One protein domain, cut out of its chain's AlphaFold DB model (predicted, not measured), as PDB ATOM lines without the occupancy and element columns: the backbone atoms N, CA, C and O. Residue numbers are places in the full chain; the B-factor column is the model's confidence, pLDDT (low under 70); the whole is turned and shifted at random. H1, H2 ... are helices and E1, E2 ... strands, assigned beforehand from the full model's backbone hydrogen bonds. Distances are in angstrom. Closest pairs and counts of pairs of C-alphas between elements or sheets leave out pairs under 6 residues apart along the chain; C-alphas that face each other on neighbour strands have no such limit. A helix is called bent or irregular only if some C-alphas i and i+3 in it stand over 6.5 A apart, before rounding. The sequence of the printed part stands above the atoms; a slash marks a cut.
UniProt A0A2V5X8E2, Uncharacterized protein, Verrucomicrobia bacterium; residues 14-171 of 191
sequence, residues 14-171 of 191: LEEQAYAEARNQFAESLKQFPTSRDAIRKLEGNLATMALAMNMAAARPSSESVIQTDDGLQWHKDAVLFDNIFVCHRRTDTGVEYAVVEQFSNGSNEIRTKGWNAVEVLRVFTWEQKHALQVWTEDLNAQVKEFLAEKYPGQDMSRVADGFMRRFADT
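AT A GLANCE: This is residues 14 to 171 of the 191 residues of an uncharacterized protein of Verrucomicrobia bacterium (UniProt A0A2V5X8E2). A long rod: two long helices, H3 and the arm H2a, run side by side in opposite directions, with a small folded sheet of five strands at one end and the shorter helices H1 and H4 at the other. The second arm of the bent helix H2, H2b, turns away from H2a and packs over the sheet, while H4 folds back along H3. The printed part has 158 residues, with H1, H2, E1 to E5, H3 and H4 in chain order; the sheet, E1 E2 E3 E4 E5, is antiparallel and the class is mixed. The whole is loose, with a radius of gyration of the C-alphas of 20.7 A and spans of 67 by 31 by 21 A.

IN THESE COORDINATES: H1, residues 14 to 25, begins at C-alpha 14 (-5.794, 65.694, -14.256). H2, residues 27 to 57, was assigned as one helix by its hydrogen bonds but is bent, with C-alphas 45 and 48 8.1 A apart; its arms are H2a, residues 27 to 45, 28.3 A long, and H2b, residues 48 to 57. H2a is irregular, with C-alphas 31 and 34 6.6 A apart. The strands are E1, residues 66 to 68, E2, 74 to 82, E3, 85 to 92, E4, 95 to 103, 24.7 A long, and E5, 109 to 115. H3, residues 118 to 151, is 49.1 A long; H4, residues 158 to 170, ends at C-alpha 170 (2.802, 50.154, -28.464).

HOW THE PARTS SIT: H3 is the hub. H2a, H3 and H4 form an up-and-down bundle, each running against the one before. H2a touches H3 with residues 36 to 44 alone, at a shallow tilt of 21 degrees; the closest C-alphas, of Glu 44 and Thr 126, are 6.7 A apart. H3 and H4 are a helical hairpin, closest at C-alphas 145 and 161, 5.9 A. H1 touches H4 at a steep tilt of 49 degrees, closest at C-alphas 19 and 160, 5.9 A. H2b touches H3, closest at C-alphas 51 and 118, 5.1 A. H2b is on the sheet at a height of 9.2 A, only just over E3 alone, with 2 of its C-alphas falling on E2; H2a and H3 only graze it. The strands form a meander, each the antiparallel neighbour of the one before, and a folded sheet: E1 and E2 face E4 and E5, with E3 as the hinge. E2 bends by 77 degrees at residue 79. Within hydrogen-bond range are N 67 and O 75, 2.8 A, for E1 and E2; N 78 and O 87, 2.9 A, for E2 and E3; N 88 and O 99, 2.8 A, for E3 and E4; and N 100 and O 113, 2.9 A, for E4 and E5. Every O i to N i+4 pair is within range in H1, H2b, H3 and H4, and 13 of 15 in H2a.

THE WHOLE: The C-alphas farthest apart, of Pro 61 and Gly 154, are 68.0 A apart. The printed part has no cut and no long link. Mean pLDDT of the printed part is 90.6; residues 61 to 64 and 169 to 171 are under 70.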
ATOM      1  N   LEU A  14      -4.906  66.740 -14.753       91.00
ATOM      2  CA  LEU A  14      -5.794  65.694 -14.256       91.00
ATOM      3  C   LEU A  14      -5.625  64.398 -15.057       91.00
ATOM      4  O   LEU A  14      -5.541  63.329 -14.468       91.00
ATOM      5  N   GLU A  15      -5.508  64.489 -16.383       90.19
ATOM      6  CA  GLU A  15      -5.257  63.326 -17.241       90.19
ATOM      7  C   GLU A  15      -3.865  62.723 -17.004       90.19
ATOM      8  O   GLU A  15      -3.720  61.502 -16.990       90.19
ATOM      9  N   GLU A  16      -2.838  63.554 -16.795       89.44
ATOM     10  CA  GLU A  16      -1.486  63.089 -16.446       89.44
ATOM     11  C   GLU A  16      -1.483  62.343 -15.105       89.44
ATOM     12  O   GLU A  16      -0.871  61.278 -14.989       89.44
ATOM     13  N   GLN A  17      -2.206  62.870 -14.112       91.94
ATOM     14  CA  GLN A  17      -2.384  62.221 -12.817       91.94
ATOM     15  C   GLN A  17      -3.149  60.896 -12.954       91.94
ATOM     16  O   GLN A  17      -2.657  59.863 -12.501       91.94
ATOM     17  N   ALA A  18      -4.299  60.905 -13.631       92.75
ATOM     18  CA  ALA A  18      -5.121  59.717 -13.858       92.75
ATOM     19  C   ALA A  18      -4.342  58.609 -14.579       92.75
ATOM     20  O   ALA A  18      -4.410  57.439 -14.201       92.75
ATOM     21  N   TYR A  19      -3.527  58.983 -15.569       91.62
ATOM     22  CA  TYR A  19      -2.644  58.055 -16.265       91.62
ATOM     23  C   TYR A  19      -1.589  57.446 -15.332       91.62
ATOM     24  O   TYR A  19      -1.360  56.236 -15.365       91.62
ATOM     25  N   ALA A  20      -0.915  58.263 -14.514       90.94
ATOM     26  CA  ALA A  20       0.104  57.779 -13.584       90.94
ATOM     27  C   ALA A  20      -0.487  56.813 -12.546       90.94
ATOM     28  O   ALA A  20       0.116  55.789 -12.230       90.94
ATOM     29  N   GLU A  21      -1.690  57.108 -12.060       93.25
ATOM     30  CA  GLU A  21      -2.393  56.266 -11.100       93.25
ATOM     31  C   GLU A  21      -2.863  54.946 -11.723       93.25
ATOM     32  O   GLU A  21      -2.614  53.895 -11.134       93.25
ATOM     33  N   ALA A  22      -3.438  54.969 -12.931       92.12
ATOM     34  CA  ALA A  22      -3.772  53.748 -13.671       92.12
ATOM     35  C   ALA A  22      -2.517  52.899 -13.936       92.12
ATOM     36  O   ALA A  22      -2.508  51.690 -13.720       92.12
ATOM     37  N   ARG A  23      -1.399  53.527 -14.318       90.38
ATOM     38  CA  ARG A  23      -0.120  52.829 -14.514       90.38
ATOM     39  C   ARG A  23       0.375  52.130 -13.256       90.38
ATOM     40  O   ARG A  23       0.896  51.024 -13.367       90.38
ATOM     41  N   ASN A  24       0.232  52.756 -12.096       91.25
ATOM     42  CA  ASN A  24       0.625  52.140 -10.834       91.25
ATOM     43  C   ASN A  24      -0.314  50.988 -10.461       91.25
ATOM     44  O   ASN A  24       0.169  49.929 -10.069       91.25
ATOM     45  N   GLN A  25      -1.625  51.170 -10.641       93.38
ATOM     46  CA  GLN A  25      -2.630  50.142 -10.363       93.38
ATOM     47  C   GLN A  25      -2.413  48.882 -11.210       93.38
ATOM     48  O   GLN A  25      -2.441  47.769 -10.694       93.38
ATOM     49  N   PHE A  26      -2.141  49.055 -12.502       92.00
ATOM     50  CA  PHE A  26      -1.998  47.957 -13.459       92.00
ATOM     51  C   PHE A  26      -0.534  47.578 -13.732       92.00
ATOM     52  O   PHE A  26      -0.240  46.900 -14.716       92.00
ATOM     53  N   ALA A  27       0.405  47.996 -12.875       88.88
ATOM     54  CA  ALA A  27       1.843  47.843 -13.106       88.88
ATOM     55  C   ALA A  27       2.280  46.390 -13.347       88.88
ATOM     56  O   ALA A  27       3.201  46.156 -14.126       88.88
ATOM     57  N   GLU A  28       1.636  45.421 -12.699       87.62
ATOM     58  CA  GLU A  28       1.966  44.006 -12.873       87.62
ATOM     59  C   GLU A  28       1.473  43.466 -14.221       87.62
ATOM     60  O   GLU A  28       2.249  42.860 -14.962       87.62
ATOM     61  N   SER A  29       0.243  43.806 -14.619       86.19
ATOM     62  CA  SER A  29      -0.286  43.511 -15.957       86.19
ATOM     63  C   SER A  29       0.609  44.102 -17.054       86.19
ATOM     64  O   SER A  29       0.904  43.440 -18.051       86.19
ATOM     65  N   LEU A  30       1.134  45.317 -16.841       82.94
ATOM     66  CA  LEU A  30       2.092  45.963 -17.747       82.94
ATOM     67  C   LEU A  30       3.414  45.191 -17.892       82.94
ATOM     68  O   LEU A  30       4.044  45.274 -18.947       82.94
ATOM     69  N   LYS A  31       3.853  44.449 -16.868       85.69
ATOM     70  CA  LYS A  31       5.069  43.618 -16.942       85.69
ATOM     71  C   LYS A  31       4.821  42.287 -17.646       85.69
ATOM     72  O   LYS A  31       5.696  41.815 -18.368       85.69
ATOM     73  N   GLN A  32       3.661  41.674 -17.428       83.25
ATOM     74  CA  GLN A  32       3.361  40.330 -17.935       83.25
ATOM     75  C   GLN A  32       2.992  40.320 -19.423       83.25
ATOM     76  O   GLN A  32       3.300  39.358 -20.135       83.25
ATOM     77  N   PHE A  33       2.377  41.397 -19.921       84.94
ATOM     78  CA  PHE A  33       1.909  41.455 -21.304       84.94
ATOM     79  C   PHE A  33       3.019  41.332 -22.358       84.94
ATOM     80  O   PHE A  33       2.885  40.478 -23.239       84.94
ATOM     81  N   PRO A  34       4.126  42.108 -22.300       84.69
ATOM     82  CA  PRO A  34       5.183  42.001 -23.303       84.69
ATOM     83  C   PRO A  34       5.798  40.603 -23.331       84.69
ATOM     84  O   PRO A  34       6.022  40.064 -24.411       84.69
ATOM     85  N   THR A  35       5.990  39.992 -22.159       86.25
ATOM     86  CA  THR A  35       6.507  38.626 -22.026       86.25
ATOM     87  C   THR A  35       5.597  37.624 -22.730       86.25
ATOM     88  O   THR A  35       6.065  36.869 -23.578       86.25
ATOM     89  N   SER A  36       4.291  37.663 -22.448       86.38
ATOM     90  CA  SER A  36       3.311  36.744 -23.045       86.38
ATOM     91  C   SER A  36       3.226  36.921 -24.564       86.38
ATOM     92  O   SER A  36       3.309  35.957 -25.327       86.38
ATOM     93  N   ARG A  37       3.148  38.172 -25.026       87.75
ATOM     94  CA  ARG A  37       3.107  38.521 -26.451       87.75
ATOM     95  C   ARG A  37       4.360  38.065 -27.197       87.75
ATOM     96  O   ARG A  37       4.256  37.485 -28.278       87.75
ATOM     97  N   ASP A  38       5.541  38.354 -26.659       89.12
ATOM     98  CA  ASP A  38       6.809  38.027 -27.313       89.12
ATOM     99  C   ASP A  38       7.021  36.510 -27.362       89.12
ATOM    100  O   ASP A  38       7.522  35.988 -28.362       89.12
ATOM    101  N   ALA A  39       6.567  35.789 -26.336       88.88
ATOM    102  CA  ALA A  39       6.614  34.338 -26.305       88.88
ATOM    103  C   ALA A  39       5.681  33.714 -27.369       88.88
ATOM    104  O   ALA A  39       6.111  32.829 -28.110       88.88
ATOM    105  N   ILE A  40       4.469  34.252 -27.557       91.25
ATOM    106  CA  ILE A  40       3.559  33.857 -28.649       91.25
ATOM    107  C   ILE A  40       4.151  34.186 -30.027       91.25
ATOM    108  O   ILE A  40       4.127  33.352 -30.931       91.25
ATOM    109  N   ARG A  41       4.743  35.373 -30.205       91.00
ATOM    110  CA  ARG A  41       5.393  35.754 -31.471       91.00
ATOM    111  C   ARG A  41       6.562  34.825 -31.803       91.00
ATOM    112  O   ARG A  41       6.749  34.445 -32.960       91.00
ATOM    113  N   LYS A  42       7.353  34.444 -30.794       90.81
ATOM    114  CA  LYS A  42       8.437  33.468 -30.940       90.81
ATOM    115  C   LYS A  42       7.893  32.089 -31.306       90.81
ATOM    116  O   LYS A  42       8.504  31.420 -32.138       90.81
ATOM    117  N   LEU A  43       6.771  31.678 -30.717       90.31
ATOM    118  CA  LEU A  43       6.094  30.430 -31.055       90.31
ATOM    119  C   LEU A  43       5.672  30.431 -32.536       90.31
ATOM    120  O   LEU A  43       6.090  29.543 -33.276       90.31
ATOM    121  N   GLU A  44       4.973  31.479 -32.993       92.94
ATOM    122  CA  GLU A  44       4.558  31.648 -34.398       92.94
ATOM    123  C   GLU A  44       5.736  31.582 -35.375       92.94
ATOM    124  O   GLU A  44       5.691  30.850 -36.364       92.94
ATOM    125  N   GLY A  45       6.812  32.320 -35.088       92.19
ATOM    126  CA  GLY A  45       7.987  32.380 -35.959       92.19
ATOM    127  C   GLY A  45       8.767  31.065 -36.055       92.19
ATOM    128  O   GLY A  45       9.488  30.860 -37.029       92.19
ATOM    129  N   ASN A  46       8.623  30.167 -35.075       92.75
ATOM    130  CA  ASN A  46       9.391  28.922 -34.993       92.75
ATOM    131  C   ASN A  46       8.560  27.655 -35.244       92.75
ATOM    132  O   ASN A  46       9.101  26.556 -35.104       92.75
ATOM    133  N   LEU A  47       7.280  27.773 -35.619       93.38
ATOM    134  CA  LEU A  47       6.352  26.642 -35.781       93.38
ATOM    135  C   LEU A  47       6.943  25.481 -36.590       93.38
ATOM    136  O   LEU A  47       6.934  24.338 -36.140       93.38
ATOM    137  N   ALA A  48       7.491  25.776 -37.773       93.69
ATOM    138  CA  ALA A  48       8.058  24.757 -38.656       93.69
ATOM    139  C   ALA A  48       9.273  24.053 -38.028       93.69
ATOM    140  O   ALA A  48       9.396  22.832 -38.112       93.69
ATOM    141  N   THR A  49      10.142  24.812 -37.359       93.69
ATOM    142  CA  THR A  49      11.324  24.286 -36.663       93.69
ATOM    143  C   THR A  49      10.923  23.377 -35.503       93.69
ATOM    144  O   THR A  49      11.492  22.298 -35.347       93.69
ATOM    145  N   MET A  50       9.921  23.775 -34.715       93.31
ATOM    146  CA  MET A  50       9.413  22.968 -33.602       93.31
ATOM    147  C   MET A  50       8.726  21.694 -34.094       93.31
ATOM    148  O   MET A  50       9.026  20.616 -33.590       93.31
ATOM    149  N   ALA A  51       7.887  21.784 -35.129       94.62
ATOM    150  CA  ALA A  51       7.254  20.608 -35.722       94.62
ATOM    151  C   ALA A  51       8.289  19.614 -36.278       94.62
ATOM    152  O   ALA A  51       8.155  18.405 -36.094       94.62
ATOM    153  N   LEU A  52       9.355  20.108 -36.919       94.00
ATOM    154  CA  LEU A  52      10.456  19.263 -37.377       94.00
ATOM    155  C   LEU A  52      11.161  18.570 -36.202       94.00
ATOM    156  O   LEU A  52      11.425  17.370 -36.278       94.00
ATOM    157  N   ALA A  53      11.429  19.297 -35.115       91.50
ATOM    158  CA  ALA A  53      12.033  18.734 -33.911       91.50
ATOM    159  C   ALA A  53      11.149  17.644 -33.278       91.50
ATOM    160  O   ALA A  53      11.664  16.582 -32.938       91.50
ATOM    161  N   MET A  54       9.830  17.860 -33.206       92.44
ATOM    162  CA  MET A  54       8.860  16.859 -32.737       92.44
ATOM    163  C   MET A  54       8.878  15.603 -33.614       92.44
ATOM    164  O   MET A  54       8.966  14.491 -33.106       92.44
ATOM    165  N   ASN A  55       8.876  15.758 -34.942       92.94
ATOM    166  CA  ASN A  55       8.960  14.624 -35.866       92.94
ATOM    167  C   ASN A  55      10.265  13.832 -35.691       92.94
ATOM    168  O   ASN A  55      10.255  12.601 -35.702       92.94
ATOM    169  N   MET A  56      11.392  14.524 -35.498       92.06
ATOM    170  CA  MET A  56      12.684  13.884 -35.245       92.06
ATOM    171  C   MET A  56      12.728  13.177 -33.888       92.06
ATOM    172  O   MET A  56      13.282  12.082 -33.798       92.06
ATOM    173  N   ALA A  57      12.161  13.774 -32.839       90.31
ATOM    174  CA  ALA A  57      12.073  13.165 -31.514       90.31
ATOM    175  C   ALA A  57      11.189  11.909 -31.547       90.31
ATOM    176  O   ALA A  57      11.610  10.842 -31.096       90.31
ATOM    177  N   ALA A  58      10.048  11.987 -32.229       90.19
ATOM    178  CA  ALA A  58       9.139  10.872 -32.457       90.19
ATOM    179  C   ALA A  58       9.679   9.766 -33.376       90.19
ATOM    180  O   ALA A  58       9.056   8.710 -33.498       90.19
ATOM    181  N   ALA A  59      10.845   9.942 -33.999       89.00
ATOM    182  CA  ALA A  59      11.552   8.880 -34.715       89.00
ATOM    183  C   ALA A  59      12.571   8.136 -33.828       89.00
ATOM    184  O   ALA A  59      13.052   7.070 -34.207       89.00
ATOM    185  N   ARG A  60      12.902   8.659 -32.636       85.88
ATOM    186  CA  ARG A  60      13.927   8.079 -31.752       85.88
ATOM    187  C   ARG A  60      13.346   7.031 -30.794       85.88
ATOM    188  O   ARG A  60      12.331   7.300 -30.153       85.88
ATOM    189  N   PRO A  61      13.985   5.861 -30.634       69.56
ATOM    190  CA  PRO A  61      13.458   4.768 -29.811       69.56
ATOM    191  C   PRO A  61      13.541   5.005 -28.292       69.56
ATOM    192  O   PRO A  61      12.928   4.258 -27.539       69.56
ATOM    193  N   SER A  62      14.249   6.037 -27.825       60.91
ATOM    194  CA  SER A  62      14.423   6.332 -26.398       60.91
ATOM    195  C   SER A  62      14.135   7.804 -26.092       60.91
ATOM    196  O   SER A  62      14.924   8.683 -26.442       60.91
ATOM    197  N   SER A  63      13.021   8.063 -25.414       62.09
ATOM    198  CA  SER A  63      12.790   9.308 -24.683       62.09
ATOM    199  C   SER A  63      12.684   8.947 -23.201       62.09
ATOM    200  O   SER A  63      11.776   8.219 -22.808       62.09
ATOM    201  N   GLU A  64      13.644   9.415 -22.397       65.88
ATOM    202  CA  GLU A  64      13.670   9.223 -20.935       65.88
ATOM    203  C   GLU A  64      12.601  10.059 -20.213       65.88
ATOM    204  O   GLU A  64      12.309   9.817 -19.045       65.88
ATOM    205  N   SER A  65      11.995  11.040 -20.888       84.50
ATOM    206  CA  SER A  65      11.060  11.973 -20.264       84.50
ATOM    207  C   SER A  65       9.622  11.635 -20.648       84.50
ATOM    208  O   SER A  65       9.083  12.159 -21.621       84.50
ATOM    209  N   VAL A  66       9.007  10.730 -19.886       90.81
ATOM    210  CA  VAL A  66       7.591  10.361 -20.030       90.81
ATOM    211  C   VAL A  66       6.756  11.130 -19.010       90.81
ATOM    212  O   VAL A  66       7.132  11.238 -17.844       90.81
ATOM    213  N   ILE A  67       5.610  11.642 -19.443       92.12
ATOM    214  CA  ILE A  67       4.551  12.150 -18.572       92.12
ATOM    215  C   ILE A  67       3.278  11.348 -18.764       92.12
ATOM    216  O   ILE A  67       3.024  10.811 -19.840       92.12
ATOM    217  N   GLN A  68       2.475  11.290 -17.711       94.94
ATOM    218  CA  GLN A  68       1.142  10.717 -17.758       94.94
ATOM    219  C   GLN A  68       0.123  11.854 -17.697       94.94
ATOM    220  O   GLN A  68       0.176  12.670 -16.775       94.94
ATOM    221  N   THR A  69      -0.755  11.920 -18.694       94.06
ATOM    222  CA  THR A  69      -1.860  12.883 -18.754       94.06
ATOM    223  C   THR A  69      -3.037  12.424 -17.902       94.06
ATOM    224  O   THR A  69      -3.114  11.258 -17.508       94.06
ATOM    225  N   ASP A  70      -3.957  13.339 -17.604       90.38
ATOM    226  CA  ASP A  70      -5.103  13.077 -16.717       90.38
ATOM    227  C   ASP A  70      -6.049  11.977 -17.250       90.38
ATOM    228  O   ASP A  70      -6.752  11.322 -16.484       90.38
ATOM    229  N   ASP A  71      -6.017  11.710 -18.559       89.06
ATOM    230  CA  ASP A  71      -6.702  10.585 -19.211       89.06
ATOM    231  C   ASP A  71      -5.974   9.229 -19.053       89.06
ATOM    232  O   ASP A  71      -6.400   8.213 -19.603       89.06
ATOM    233  N   GLY A  72      -4.873   9.198 -18.298       91.94
ATOM    234  CA  GLY A  72      -4.073   8.012 -18.008       91.94
ATOM    235  C   GLY A  72      -3.079   7.627 -19.106       91.94
ATOM    236  O   GLY A  72      -2.372   6.629 -18.958       91.94
ATOM    237  N   LEU A  73      -3.000   8.389 -20.200       93.69
ATOM    238  CA  LEU A  73      -2.130   8.071 -21.330       93.69
ATOM    239  C   LEU A  73      -0.696   8.554 -21.083       93.69
ATOM    240  O   LEU A  73      -0.462   9.603 -20.488       93.69
ATOM    241  N   GLN A  74       0.280   7.779 -21.558       94.25
ATOM    242  CA  GLN A  74       1.696   8.125 -21.458       94.25
ATOM    243  C   GLN A  74       2.181   8.836 -22.720       94.25
ATOM    244  O   GLN A  74       1.977   8.354 -23.834       94.25
ATOM    245  N   TRP A  75       2.865   9.958 -22.526       94.62
ATOM    246  CA  TRP A  75       3.386  10.817 -23.580       94.62
ATOM    247  C   TRP A  75       4.869  11.088 -23.356       94.62
ATOM    248  O   TRP A  75       5.302  11.345 -22.236       94.62
ATOM    249  N   HIS A  76       5.652  11.066 -24.426       93.94
ATOM    250  CA  HIS A  76       7.057  11.443 -24.402       93.94
ATOM    251  C   HIS A  76       7.187  12.951 -24.594       93.94
ATOM    252  O   HIS A  76       6.667  13.490 -25.569       93.94
ATOM    253  N   LYS A  77       7.902  13.629 -23.696       93.06
ATOM    254  CA  LYS A  77       8.251  15.047 -23.826       93.06
ATOM    255  C   LYS A  77       9.306  15.225 -24.920       93.06
ATOM    256  O   LYS A  77      10.362  14.594 -24.868       93.06
ATOM    257  N   ASP A  78       9.032  16.123 -25.864       90.50
ATOM    258  CA  ASP A  78       9.924  16.446 -26.985       90.50
ATOM    259  C   ASP A  78      10.687  17.748 -26.760       90.50
ATOM    260  O   ASP A  78      11.897  17.819 -26.970       90.50
ATOM    261  N   ALA A  79       9.974  18.793 -26.340       89.00
ATOM    262  CA  ALA A  79      10.522  20.117 -26.085       89.00
ATOM    263  C   ALA A  79       9.591  20.936 -25.179       89.00
ATOM    264  O   ALA A  79       8.412  20.626 -25.006       89.00
ATOM    265  N   VAL A  80      10.142  22.007 -24.617       90.69
ATOM    266  CA  VAL A  80       9.436  22.970 -23.768       90.69
ATOM    267  C   VAL A  80       8.997  24.157 -24.632       90.69
ATOM    268  O   VAL A  80       9.836  24.748 -25.315       90.69
ATOM    269  N   LEU A  81       7.705  24.499 -24.620       88.50
ATOM    270  CA  LEU A  81       7.171  25.714 -25.253       88.50
ATOM    271  C   LEU A  81       7.225  26.903 -24.288       88.50
ATOM    272  O   LEU A  81       7.727  27.970 -24.640       88.50
ATOM    273  N   PHE A  82       6.735  26.680 -23.069       86.69
ATOM    274  CA  PHE A  82       6.725  27.617 -21.943       86.69
ATOM    275  C   PHE A  82       7.082  26.854 -20.664       86.69
ATOM    276  O   PHE A  82       7.080  25.626 -20.687       86.69
ATOM    277  N   ASP A  83       7.357  27.548 -19.557       86.19
ATOM    278  CA  ASP A  83       7.889  26.952 -18.316       86.19
ATOM    279  C   ASP A  83       7.165  25.672 -17.863       86.19
ATOM    280  O   ASP A  83       7.806  24.734 -17.387       86.19
ATOM    281  N   ASN A  84       5.849  25.603 -18.062       91.31
ATOM    282  CA  ASN A  84       5.014  24.460 -17.707       91.31
ATOM    283  C   ASN A  84       4.289  23.808 -18.901       91.31
ATOM    284  O   ASN A  84       3.436  22.950 -18.692       91.31
ATOM    285  N   ILE A  85       4.606  24.185 -20.143       93.88
ATOM    286  CA  ILE A  85       3.925  23.690 -21.348       93.88
ATOM    287  C   ILE A  85       4.921  22.976 -22.254       93.88
ATOM    288  O   ILE A  85       5.931  23.543 -22.676       93.88
ATOM    289  N   PHE A  86       4.600  21.738 -22.608       93.62
ATOM    290  CA  PHE A  86       5.465  20.833 -23.351       93.62
ATOM    291  C   PHE A  86       4.812  20.412 -24.660       93.62
ATOM    292  O   PHE A  86       3.609  20.171 -24.716       93.62
ATOM    293  N   VAL A  87       5.622  20.250 -25.703       94.62
ATOM    294  CA  VAL A  87       5.236  19.431 -26.854       94.62
ATOM    295  C   VAL A  87       5.595  17.989 -26.572       94.62
ATOM    296  O   VAL A  87       6.655  17.694 -26.012       94.62
ATOM    297  N   CYS A  88       4.694  17.093 -26.935       95.25
ATOM    298  CA  CYS A  88       4.837  15.678 -26.674       95.25
ATOM    299  C   CYS A  88       4.409  14.848 -27.879       95.25
ATOM    300  O   CYS A  88       3.599  15.286 -28.701       95.25
ATOM    301  N   HIS A  89       4.891  13.610 -27.922       95.50
ATOM    302  CA  HIS A  89       4.398  12.600 -28.841       95.50
ATOM    303  C   HIS A  89       4.095  11.290 -28.124       95.50
ATOM    304  O   HIS A  89       4.616  10.984 -27.050       95.50
ATOM    305  N   ARG A  90       3.270  10.475 -28.766       93.75
ATOM    306  CA  ARG A  90       2.987   9.108 -28.357       93.75
ATOM    307  C   ARG A  90       2.904   8.227 -29.592       93.75
ATOM    308  O   ARG A  90       2.315   8.607 -30.601       93.75
ATOM    309  N   ARG A  91       3.501   7.040 -29.516       91.88
ATOM    310  CA  ARG A  91       3.385   6.033 -30.573       91.88
ATOM    311  C   ARG A  91       2.181   5.145 -30.312       91.88
ATOM    312  O   ARG A  91       1.951   4.718 -29.185       91.88
ATOM    313  N   THR A  92       1.440   4.878 -31.371       90.19
ATOM    314  CA  THR A  92       0.253   4.027 -31.389       90.19
ATOM    315  C   THR A  92       0.350   3.068 -32.570       90.19
ATOM    316  O   THR A  92       1.177   3.269 -33.465       90.19
ATOM    317  N   ASP A  93      -0.529   2.072 -32.619       90.38
ATOM    318  CA  ASP A  93      -0.587   1.117 -33.734       90.38
ATOM    319  C   ASP A  93      -0.884   1.795 -35.084       90.38
ATOM    320  O   ASP A  93      -0.510   1.288 -36.138       90.38
ATOM    321  N   THR A  94      -1.527   2.967 -35.063       90.31
ATOM    322  CA  THR A  94      -1.889   3.743 -36.259       90.31
ATOM    323  C   THR A  94      -0.852   4.799 -36.642       90.31
ATOM    324  O   THR A  94      -1.007   5.456 -37.670       90.31
ATOM    325  N   GLY A  95       0.204   4.979 -35.844       92.38
ATOM    326  CA  GLY A  95       1.268   5.949 -36.097       92.38
ATOM    327  C   GLY A  95       1.600   6.822 -34.889       92.38
ATOM    328  O   GLY A  95       1.347   6.457 -33.738       92.38
ATOM    329  N   VAL A  96       2.191   7.987 -35.155       94.88
ATOM    330  CA  VAL A  96       2.579   8.957 -34.124       94.88
ATOM    331  C   VAL A  96       1.474   9.988 -33.926       94.88
ATOM    332  O   VAL A  96       1.092  10.682 -34.866       94.88
ATOM    333  N   GLU A  97       1.011  10.117 -32.691       96.44
ATOM    334  CA  GLU A  97       0.146  11.203 -32.245       96.44
ATOM    335  C   GLU A  97       0.992  12.264 -31.528       96.44
ATOM    336  O   GLU A  97       1.936  11.935 -30.808       96.44
ATOM    337  N   TYR A  98       0.648  13.534 -31.712       97.06
ATOM    338  CA  TYR A  98       1.310  14.683 -31.103       97.06
ATOM    339  C   TYR A  98       0.339  15.426 -30.195       97.06
ATOM    340  O   TYR A  98      -0.858  15.481 -30.478       97.06
ATOM    341  N   ALA A  99       0.859  16.041 -29.138       97.38
ATOM    342  CA  ALA A  99       0.077  16.859 -28.224       97.38
ATOM    343  C   ALA A  99       0.879  18.044 -27.682       97.38
ATOM    344  O   ALA A  99       2.111  18.016 -27.635       97.38
ATOM    345  N   VAL A 100       0.156  19.067 -27.239       96.94
ATOM    346  CA  VAL A 100       0.662  20.080 -26.312       96.94
ATOM    347  C   VAL A 100       0.062  19.788 -24.946       96.94
ATOM    348  O   VAL A 100      -1.161  19.694 -24.817       96.94
ATOM    349  N   VAL A 101       0.919  19.632 -23.943       96.62
ATOM    350  CA  VAL A 101       0.532  19.273 -22.578       96.62
ATOM    351  C   VAL A 101       0.965  20.369 -21.619       96.62
ATOM    352  O   VAL A 101       2.123  20.786 -21.632       96.62
ATOM    353  N   GLU A 102       0.038  20.821 -20.785       95.69
ATOM    354  CA  GLU A 102       0.289  21.759 -19.698       95.69
ATOM    355  C   GLU A 102       0.400  21.005 -18.373       95.69
ATOM    356  O   GLU A 102      -0.472  20.214 -18.016       95.69
ATOM    357  N   GLN A 103       1.486  21.248 -17.647       94.38
ATOM    358  CA  GLN A 103       1.736  20.691 -16.327       94.38
ATOM    359  C   GLN A 103       1.364  21.715 -15.256       94.38
ATOM    360  O   GLN A 103       1.836  22.851 -15.264       94.38
ATOM    361  N   PHE A 104       0.559  21.302 -14.290       92.38
ATOM    362  CA  PHE A 104       0.161  22.146 -13.173       92.38
ATOM    363  C   PHE A 104       0.995  21.848 -11.925       92.38
ATOM    364  O   PHE A 104       1.558  20.767 -11.750       92.38
ATOM    365  N   SER A 105       1.060  22.819 -11.013       90.12
ATOM    366  CA  SER A 105       1.803  22.701  -9.750       90.12
ATOM    367  C   SER A 105       1.237  21.638  -8.803       90.12
ATOM    368  O   SER A 105       1.962  21.125  -7.953       90.12
ATOM    369  N   ASN A 106      -0.036  21.275  -8.966       89.94
ATOM    370  CA  ASN A 106      -0.681  20.163  -8.264       89.94
ATOM    371  C   ASN A 106      -0.286  18.779  -8.832       89.94
ATOM    372  O   ASN A 106      -0.741  17.763  -8.314       89.94
ATOM    373  N   GLY A 107       0.539  18.739  -9.886       87.00
ATOM    374  CA  GLY A 107       1.006  17.524 -10.545       87.00
ATOM    375  C   GLY A 107       0.121  17.013 -11.687       87.00
ATOM    376  O   GLY A 107       0.510  16.023 -12.306       87.00
ATOM    377  N   SER A 108      -1.019  17.653 -11.988       91.88
ATOM    378  CA  SER A 108      -1.868  17.264 -13.124       91.88
ATOM    379  C   SER A 108      -1.234  17.654 -14.458       91.88
ATOM    380  O   SER A 108      -0.471  18.623 -14.541       91.88
ATOM    381  N   ASN A 109      -1.532  16.880 -15.502       95.12
ATOM    382  CA  ASN A 109      -1.031  17.120 -16.854       95.12
ATOM    383  C   ASN A 109      -2.215  17.120 -17.826       95.12
ATOM    384  O   ASN A 109      -2.742  16.065 -18.194       95.12
ATOM    385  N   GLU A 110      -2.608  18.310 -18.266       95.38
ATOM    386  CA  GLU A 110      -3.760  18.512 -19.138       95.38
ATOM    387  C   GLU A 110      -3.322  18.603 -20.602       95.38
ATOM    388  O   GLU A 110      -2.399  19.340 -20.959       95.38
ATOM    389  N   ILE A 111      -4.017  17.880 -21.481       96.56
ATOM    390  CA  ILE A 111      -3.831  18.023 -22.925       96.56
ATOM    391  C   ILE A 111      -4.555  19.288 -23.383       96.56
ATOM    392  O   ILE A 111      -5.781  19.351 -23.344       96.56
ATOM    393  N   ARG A 112      -3.800  20.263 -23.888       95.94
ATOM    394  CA  ARG A 112      -4.349  21.503 -24.457       95.94
ATOM    395  C   ARG A 112      -4.851  21.285 -25.880       95.94
ATOM    396  O   ARG A 112      -5.924  21.740 -26.246       95.94
ATOM    397  N   THR A 113      -4.090  20.539 -26.677       96.81
ATOM    398  CA  THR A 113      -4.473  20.142 -28.037       96.81
ATOM    399  C   THR A 113      -3.707  18.891 -28.464       96.81
ATOM    400  O   THR A 113      -2.614  18.631 -27.954       96.81
ATOM    401  N   LYS A 114      -4.272  18.102 -29.386       96.75
ATOM    402  CA  LYS A 114      -3.653  16.878 -29.914       96.75
ATOM    403  C   LYS A 114      -4.065  16.573 -31.350       96.75
ATOM    404  O   LYS A 114      -5.110  17.022 -31.814       96.75
ATOM    405  N   GLY A 115      -3.256  15.777 -32.044       96.69
ATOM    406  CA  GLY A 115      -3.543  15.328 -33.402       96.69
ATOM    407  C   GLY A 115      -2.381  14.598 -34.072       96.69
ATOM    408  O   GLY A 115      -1.302  14.445 -33.513       96.69
ATOM    409  N   TRP A 116      -2.598  14.168 -35.313       96.69
ATOM    410  CA  TRP A 116      -1.637  13.369 -36.094       96.69
ATOM    411  C   TRP A 116      -0.631  14.209 -36.895       96.69
ATOM    412  O   TRP A 116       0.256  13.669 -37.548       96.69
ATOM    413  N   ASN A 117      -0.769  15.537 -36.875       96.25
ATOM    414  CA  ASN A 117       0.101  16.463 -37.592       96.25
ATOM    415  C   ASN A 117       0.666  17.503 -36.619       96.25
ATOM    416  O   ASN A 117      -0.064  18.375 -36.150       96.25
ATOM    417  N   ALA A 118       1.973  17.432 -36.357       95.81
ATOM    418  CA  ALA A 118       2.660  18.325 -35.427       95.81
ATOM    419  C   ALA A 118       2.513  19.818 -35.784       95.81
ATOM    420  O   ALA A 118       2.382  20.653 -34.891       95.81
ATOM    421  N   VAL A 119       2.494  20.167 -37.078       96.31
ATOM    422  CA  VAL A 119       2.319  21.561 -37.521       96.31
ATOM    423  C   VAL A 119       0.921  22.060 -37.175       96.31
ATOM    424  O   VAL A 119       0.787  23.166 -36.661       96.31
ATOM    425  N   GLU A 120      -0.113  21.257 -37.429       97.06
ATOM    426  CA  GLU A 120      -1.496  21.642 -37.130       97.06
ATOM    427  C   GLU A 120      -1.750  21.730 -35.622       97.06
ATOM    428  O   GLU A 120      -2.336  22.707 -35.166       97.06
ATOM    429  N   VAL A 121      -1.220  20.788 -34.836       97.50
ATOM    430  CA  VAL A 121      -1.279  20.838 -33.363       97.50
ATOM    431  C   VAL A 121      -0.676  22.145 -32.843       97.50
ATOM    432  O   VAL A 121      -1.308  22.864 -32.068       97.50
ATOM    433  N   LEU A 122       0.516  22.513 -33.318       96.56
ATOM    434  CA  LEU A 122       1.161  23.760 -32.914       96.56
ATOM    435  C   LEU A 122       0.423  25.008 -33.419       96.56
ATOM    436  O   LEU A 122       0.369  26.006 -32.702       96.56
ATOM    437  N   ARG A 123      -0.154  24.979 -34.628       96.56
ATOM    438  CA  ARG A 123      -0.959  26.089 -35.169       96.56
ATOM    439  C   ARG A 123      -2.199  26.348 -34.327       96.56
ATOM    440  O   ARG A 123      -2.436  27.500 -33.974       96.56
ATOM    441  N   VAL A 124      -2.949  25.296 -33.994       97.50
ATOM    442  CA  VAL A 124      -4.144  25.387 -33.144       97.50
ATOM    443  C   VAL A 124      -3.769  25.964 -31.786       97.50
ATOM    444  O   VAL A 124      -4.316  26.990 -31.396       97.50
ATOM    445  N   PHE A 125      -2.759  25.393 -31.126       96.38
ATOM    446  CA  PHE A 125      -2.292  25.901 -29.838       96.38
ATOM    447  C   PHE A 125      -1.876  27.376 -29.911       96.38
ATOM    448  O   PHE A 125      -2.270  28.191 -29.084       96.38
ATOM    449  N   THR A 126      -1.106  27.755 -30.930       95.31
ATOM    450  CA  THR A 126      -0.646  29.140 -31.090       95.31
ATOM    451  C   THR A 126      -1.808  30.106 -31.316       95.31
ATOM    452  O   THR A 126      -1.804  31.217 -30.785       95.31
ATOM    453  N   TRP A 127      -2.818  29.685 -32.079       95.25
ATOM    454  CA  TRP A 127      -4.039  30.456 -32.276       95.25
ATOM    455  C   TRP A 127      -4.810  30.646 -30.961       95.25
ATOM    456  O   TRP A 127      -5.210  31.769 -30.659       95.25
ATOM    457  N   GLU A 128      -4.935  29.601 -30.141       94.44
ATOM    458  CA  GLU A 128      -5.567  29.685 -28.816       94.44
ATOM    459  C   GLU A 128      -4.827  30.657 -27.894       94.44
ATOM    460  O   GLU A 128      -5.456  31.502 -27.261       94.44
ATOM    461  N   GLN A 129      -3.489  30.609 -27.868       93.56
ATOM    462  CA  GLN A 129      -2.686  31.541 -27.068       93.56
ATOM    463  C   GLN A 129      -2.882  32.998 -27.520       93.56
ATOM    464  O   GLN A 129      -2.991  33.904 -26.692       93.56
ATOM    465  N   LYS A 130      -2.986  33.243 -28.834       93.00
ATOM    466  CA  LYS A 130      -3.295  34.580 -29.373       93.00
ATOM    467  C   LYS A 130      -4.678  35.054 -28.973       93.00
ATOM    468  O   LYS A 130      -4.833  36.214 -28.598       93.00
ATOM    469  N   HIS A 131      -5.664  34.171 -29.058       92.81
ATOM    470  CA  HIS A 131      -7.025  34.501 -28.676       92.81
ATOM    471  C   HIS A 131      -7.125  34.798 -27.175       92.81
ATOM    472  O   HIS A 131      -7.705  35.810 -26.795       92.81
ATOM    473  N   ALA A 132      -6.473  33.998 -26.327       91.44
ATOM    474  CA  ALA A 132      -6.400  34.244 -24.888       91.44
ATOM    475  C   ALA A 132      -5.750  35.601 -24.567       91.44
ATOM    476  O   ALA A 132      -6.285  36.367 -23.767       91.44
ATOM    477  N   LEU A 133      -4.642  35.942 -25.240       89.75
ATOM    478  CA  LEU A 133      -3.990  37.245 -25.082       89.75
ATOM    479  C   LEU A 133      -4.908  38.405 -25.498       89.75
ATOM    480  O   LEU A 133      -4.911  39.455 -24.852       89.75
ATOM    481  N   GLN A 134      -5.684  38.226 -26.569       90.00
ATOM    482  CA  GLN A 134      -6.655  39.217 -27.020       90.00
ATOM    483  C   GLN A 134      -7.758  39.427 -25.976       90.00
ATOM    484  O   GLN A 134      -7.976  40.564 -25.565       90.00
ATOM    485  N   VAL A 135      -8.394  38.350 -25.507       90.94
ATOM    486  CA  VAL A 135      -9.451  38.413 -24.481       90.94
ATOM    487  C   VAL A 135      -8.934  39.094 -23.215       90.94
ATOM    488  O   VAL A 135      -9.579  39.991 -22.683       90.94
ATOM    489  N   TRP A 136      -7.729  38.741 -22.772       90.62
ATOM    490  CA  TRP A 136      -7.102  39.373 -21.614       90.62
ATOM    491  C   TRP A 136      -6.815  40.872 -21.829       90.62
ATOM    492  O   TRP A 136      -6.975  41.679 -20.917       90.62
ATOM    493  N   THR A 137      -6.441  41.277 -23.048       89.62
ATOM    494  CA  THR A 137      -6.235  42.696 -23.398       89.62
ATOM    495  C   THR A 137      -7.547  43.482 -23.374       89.62
ATOM    496  O   THR A 137      -7.579  44.633 -22.931       89.62
ATOM    497  N   GLU A 138      -8.627  42.875 -23.864       91.06
ATOM    498  CA  GLU A 138      -9.971  43.458 -23.849       91.06
ATOM    499  C   GLU A 138     -10.499  43.601 -22.417       91.06
ATOM    500  O   GLU A 138     -11.031  44.657 -22.069       91.06
ATOM    501  N   ASP A 139     -10.271  42.597 -21.570       92.38
ATOM    502  CA  ASP A 139     -10.614  42.635 -20.148       92.38
ATOM    503  C   ASP A 139      -9.830  43.727 -19.402       92.38
ATOM    504  O   ASP A 139     -10.421  44.566 -18.722       92.38
ATOM    505  N   LEU A 140      -8.514  43.827 -19.618       90.94
ATOM    506  CA  LEU A 140      -7.712  44.895 -19.017       90.94
ATOM    507  C   LEU A 140      -8.201  46.290 -19.439       90.94
ATOM    508  O   LEU A 140      -8.228  47.209 -18.621       90.94
ATOM    509  N   ASN A 141      -8.614  46.464 -20.697       91.56
ATOM    510  CA  ASN A 141      -9.204  47.720 -21.159       91.56
ATOM    511  C   ASN A 141     -10.492  48.057 -20.393       91.56
ATOM    512  O   ASN A 141     -10.699  49.209 -20.009       91.56
ATOM    513  N   ALA A 142     -11.353  47.062 -20.166       94.00
ATOM    514  CA  ALA A 142     -12.566  47.237 -19.379       94.00
ATOM    515  C   ALA A 142     -12.233  47.639 -17.933       94.00
ATOM    516  O   ALA A 142     -12.743  48.655 -17.463       94.00
ATOM    517  N   GLN A 143     -11.295  46.940 -17.288       94.50
ATOM    518  CA  GLN A 143     -10.848  47.249 -15.924       94.50
ATOM    519  C   GLN A 143     -10.245  48.657 -15.802       94.50
ATOM    520  O   GLN A 143     -10.507  49.369 -14.835       94.50
ATOM    521  N   VAL A 144      -9.451  49.101 -16.782       93.88
ATOM    522  CA  VAL A 144      -8.883  50.462 -16.795       93.88
ATOM    523  C   VAL A 144      -9.990  51.511 -16.885       93.88
ATOM    524  O   VAL A 144      -9.944  52.518 -16.176       93.88
ATOM    525  N   LYS A 145     -10.991  51.290 -17.743       94.38
ATOM    526  CA  LYS A 145     -12.135  52.200 -17.883       94.38
ATOM    527  C   LYS A 145     -12.961  52.267 -16.604       94.38
ATOM    528  O   LYS A 145     -13.322  53.365 -16.192       94.38
ATOM    529  N   GLU A 146     -13.219  51.122 -15.980       95.94
ATOM    530  CA  GLU A 146     -13.929  51.026 -14.703       95.94
ATOM    531  C   GLU A 146     -13.176  51.770 -13.596       95.94
ATOM    532  O   GLU A 146     -13.722  52.700 -13.005       95.94
ATOM    533  N   PHE A 147     -11.884  51.481 -13.415       96.12
ATOM    534  CA  PHE A 147     -11.027  52.168 -12.445       96.12
ATOM    535  C   PHE A 147     -11.056  53.694 -12.608       96.12
ATOM    536  O   PHE A 147     -11.163  54.439 -11.633       96.12
ATOM    537  N   LEU A 148     -10.958  54.185 -13.848       95.88
ATOM    538  CA  LEU A 148     -10.981  55.620 -14.125       95.88
ATOM    539  C   LEU A 148     -12.354  56.240 -13.837       95.88
ATOM    540  O   LEU A 148     -12.411  57.351 -13.309       95.88
ATOM    541  N   ALA A 149     -13.443  55.537 -14.156       95.38
ATOM    542  CA  ALA A 149     -14.802  56.000 -13.895       95.38
ATOM    543  C   ALA A 149     -15.112  56.080 -12.392       95.38
ATOM    544  O   ALA A 149     -15.730  57.048 -11.947       95.38
ATOM    545  N   GLU A 150     -14.649  55.106 -11.605       95.50
ATOM    546  CA  GLU A 150     -14.806  55.103 -10.147       95.50
ATOM    547  C   GLU A 150     -13.995  56.213  -9.480       95.50
ATOM    548  O   GLU A 150     -14.473  56.893  -8.569       95.50
ATOM    549  N   LYS A 151     -12.756  56.413  -9.935       95.00
ATOM    550  CA  LYS A 151     -11.829  57.353  -9.304       95.00
ATOM    551  C   LYS A 151     -12.092  58.809  -9.674       95.00
ATOM    552  O   LYS A 151     -11.821  59.706  -8.875       95.00
ATOM    553  N   TYR A 152     -12.628  59.046 -10.868       94.12
ATOM    554  CA  TYR A 152     -12.923  60.378 -11.391       94.12
ATOM    555  C   TYR A 152     -14.392  60.478 -11.832       94.12
ATOM    556  O   TYR A 152     -14.676  60.655 -13.020       94.12
ATOM    557  N   PRO A 153     -15.349  60.383 -10.889       92.75
ATOM    558  CA  PRO A 153     -16.764  60.357 -11.225       92.75
ATOM    559  C   PRO A 153     -17.188  61.647 -11.937       92.75
ATOM    560  O   PRO A 153     -16.853  62.758 -11.518       92.75
ATOM    561  N   GLY A 154     -17.938  61.495 -13.030       89.81
ATOM    562  CA  GLY A 154     -18.438  62.612 -13.839       89.81
ATOM    563  C   GLY A 154     -17.394  63.290 -14.735       89.81
ATOM    564  O   GLY A 154     -17.730  64.266 -15.402       89.81
ATOM    565  N   GLN A 155     -16.155  62.793 -14.776       90.25
ATOM    566  CA  GLN A 155     -15.121  63.256 -15.702       90.25
ATOM    567  C   GLN A 155     -15.003  62.300 -16.895       90.25
ATOM    568  O   GLN A 155     -15.031  61.081 -16.729       90.25
ATOM    569  N   ASP A 156     -14.827  62.839 -18.102       90.00
ATOM    570  CA  ASP A 156     -14.530  62.020 -19.280       90.00
ATOM    571  C   ASP A 156     -13.047  61.625 -19.292       90.00
ATOM    572  O   ASP A 156     -12.169  62.437 -19.588       90.00
ATOM    573  N   MET A 157     -12.778  60.360 -18.964       92.81
ATOM    574  CA  MET A 157     -11.435  59.771 -18.950       92.81
ATOM    575  C   MET A 157     -11.166  58.847 -20.144       92.81
ATOM    576  O   MET A 157     -10.171  58.115 -20.147       92.81
ATOM    577  N   SER A 158     -12.007  58.884 -21.184       89.00
ATOM    578  CA  SER A 158     -11.846  58.054 -22.388       89.00
ATOM    579  C   SER A 158     -10.461  58.214 -23.023       89.00
ATOM    580  O   SER A 158      -9.793  57.228 -23.329       89.00
ATOM    581  N   ARG A 159      -9.959  59.452 -23.111       89.62
ATOM    582  CA  ARG A 159      -8.634  59.750 -23.671       89.62
ATOM    583  C   ARG A 159      -7.490  59.134 -22.866       89.62
ATOM    584  O   ARG A 159      -6.493  58.707 -23.454       89.62
ATOM    585  N   VAL A 160      -7.628  59.078 -21.539       90.31
ATOM    586  CA  VAL A 160      -6.648  58.446 -20.642       90.31
ATOM    587  C   VAL A 160      -6.663  56.936 -20.839       90.31
ATOM    588  O   VAL A 160      -5.596  56.358 -21.032       90.31
ATOM    589  N   ALA A 161      -7.845  56.313 -20.874       90.88
ATOM    590  CA  ALA A 161      -7.992  54.880 -21.130       90.88
ATOM    591  C   ALA A 161      -7.421  54.484 -22.505       90.88
ATOM    592  O   ALA A 161      -6.599  53.575 -22.608       90.88
ATOM    593  N   ASP A 162      -7.761  55.228 -23.559       89.00
ATOM    594  CA  ASP A 162      -7.266  54.969 -24.914       89.00
ATOM    595  C   ASP A 162      -5.757  55.206 -25.037       89.00
ATOM    596  O   ASP A 162      -5.065  54.515 -25.788       89.00
ATOM    597  N   GLY A 163      -5.225  56.212 -24.339       87.62
ATOM    598  CA  GLY A 163      -3.789  56.479 -24.275       87.62
ATOM    599  C   GLY A 163      -3.032  55.398 -23.503       87.62
ATOM    600  O   GLY A 163      -1.928  55.018 -23.896       87.62
ATOM    601  N   PHE A 164      -3.641  54.877 -22.437       88.69
ATOM    602  CA  PHE A 164      -3.135  53.756 -21.658       88.69
ATOM    603  C   PHE A 164      -3.045  52.494 -22.513       88.69
ATOM    604  O   PHE A 164      -1.954  51.949 -22.669       88.69
ATOM    605  N   MET A 165      -4.145  52.093 -23.158       87.94
ATOM    606  CA  MET A 165      -4.177  50.893 -23.999       87.94
ATOM    607  C   MET A 165      -3.301  51.014 -25.246       87.94
ATOM    608  O   MET A 165      -2.666  50.040 -25.643       87.94
ATOM    609  N   ARG A 166      -3.190  52.210 -25.840       83.56
ATOM    610  CA  ARG A 166      -2.234  52.435 -26.933       83.56
ATOM    611  C   ARG A 166      -0.806  52.229 -26.473       83.56
ATOM    612  O   ARG A 166      -0.100  51.464 -27.097       83.56
ATOM    613  N   ARG A 167      -0.383  52.831 -25.360       78.12
ATOM    614  CA  ARG A 167       0.986  52.641 -24.841       78.12
ATOM    615  C   ARG A 167       1.244  51.214 -24.371       78.12
ATOM    616  O   ARG A 167       2.366  50.739 -24.483       78.12
ATOM    617  N   PHE A 168       0.207  50.540 -23.889       74.31
ATOM    618  CA  PHE A 168       0.234  49.129 -23.547       74.31
ATOM    619  C   PHE A 168       0.532  48.247 -24.766       74.31
ATOM    620  O   PHE A 168       1.491  47.471 -24.745       74.31
ATOM    621  N   ALA A 169      -0.214  48.444 -25.855       69.56
ATOM    622  CA  ALA A 169       0.014  47.773 -27.131       69.56
ATOM    623  C   ALA A 169       1.347  48.205 -27.786       69.56
ATOM    624  O   ALA A 169       2.143  47.356 -28.178       69.56
ATOM    625  N   ASP A 170       1.652  49.508 -27.804       63.47
ATOM    626  CA  ASP A 170       2.802  50.154 -28.464       63.47
ATOM    627  C   ASP A 170       4.155  49.938 -27.765       63.47
ATOM    628  O   ASP A 170       5.199  50.330 -28.303       63.47
ATOM    629  N   THR A 171       4.207  49.216 -26.638       53.94
ATOM    630  CA  THR A 171       5.469  48.628 -26.135       53.94
ATOM    631  C   THR A 171       6.166  47.763 -27.216       53.94
ATOM    632  O   THR A 171       7.304  47.337 -27.059       53.94
TER     633      THR A 171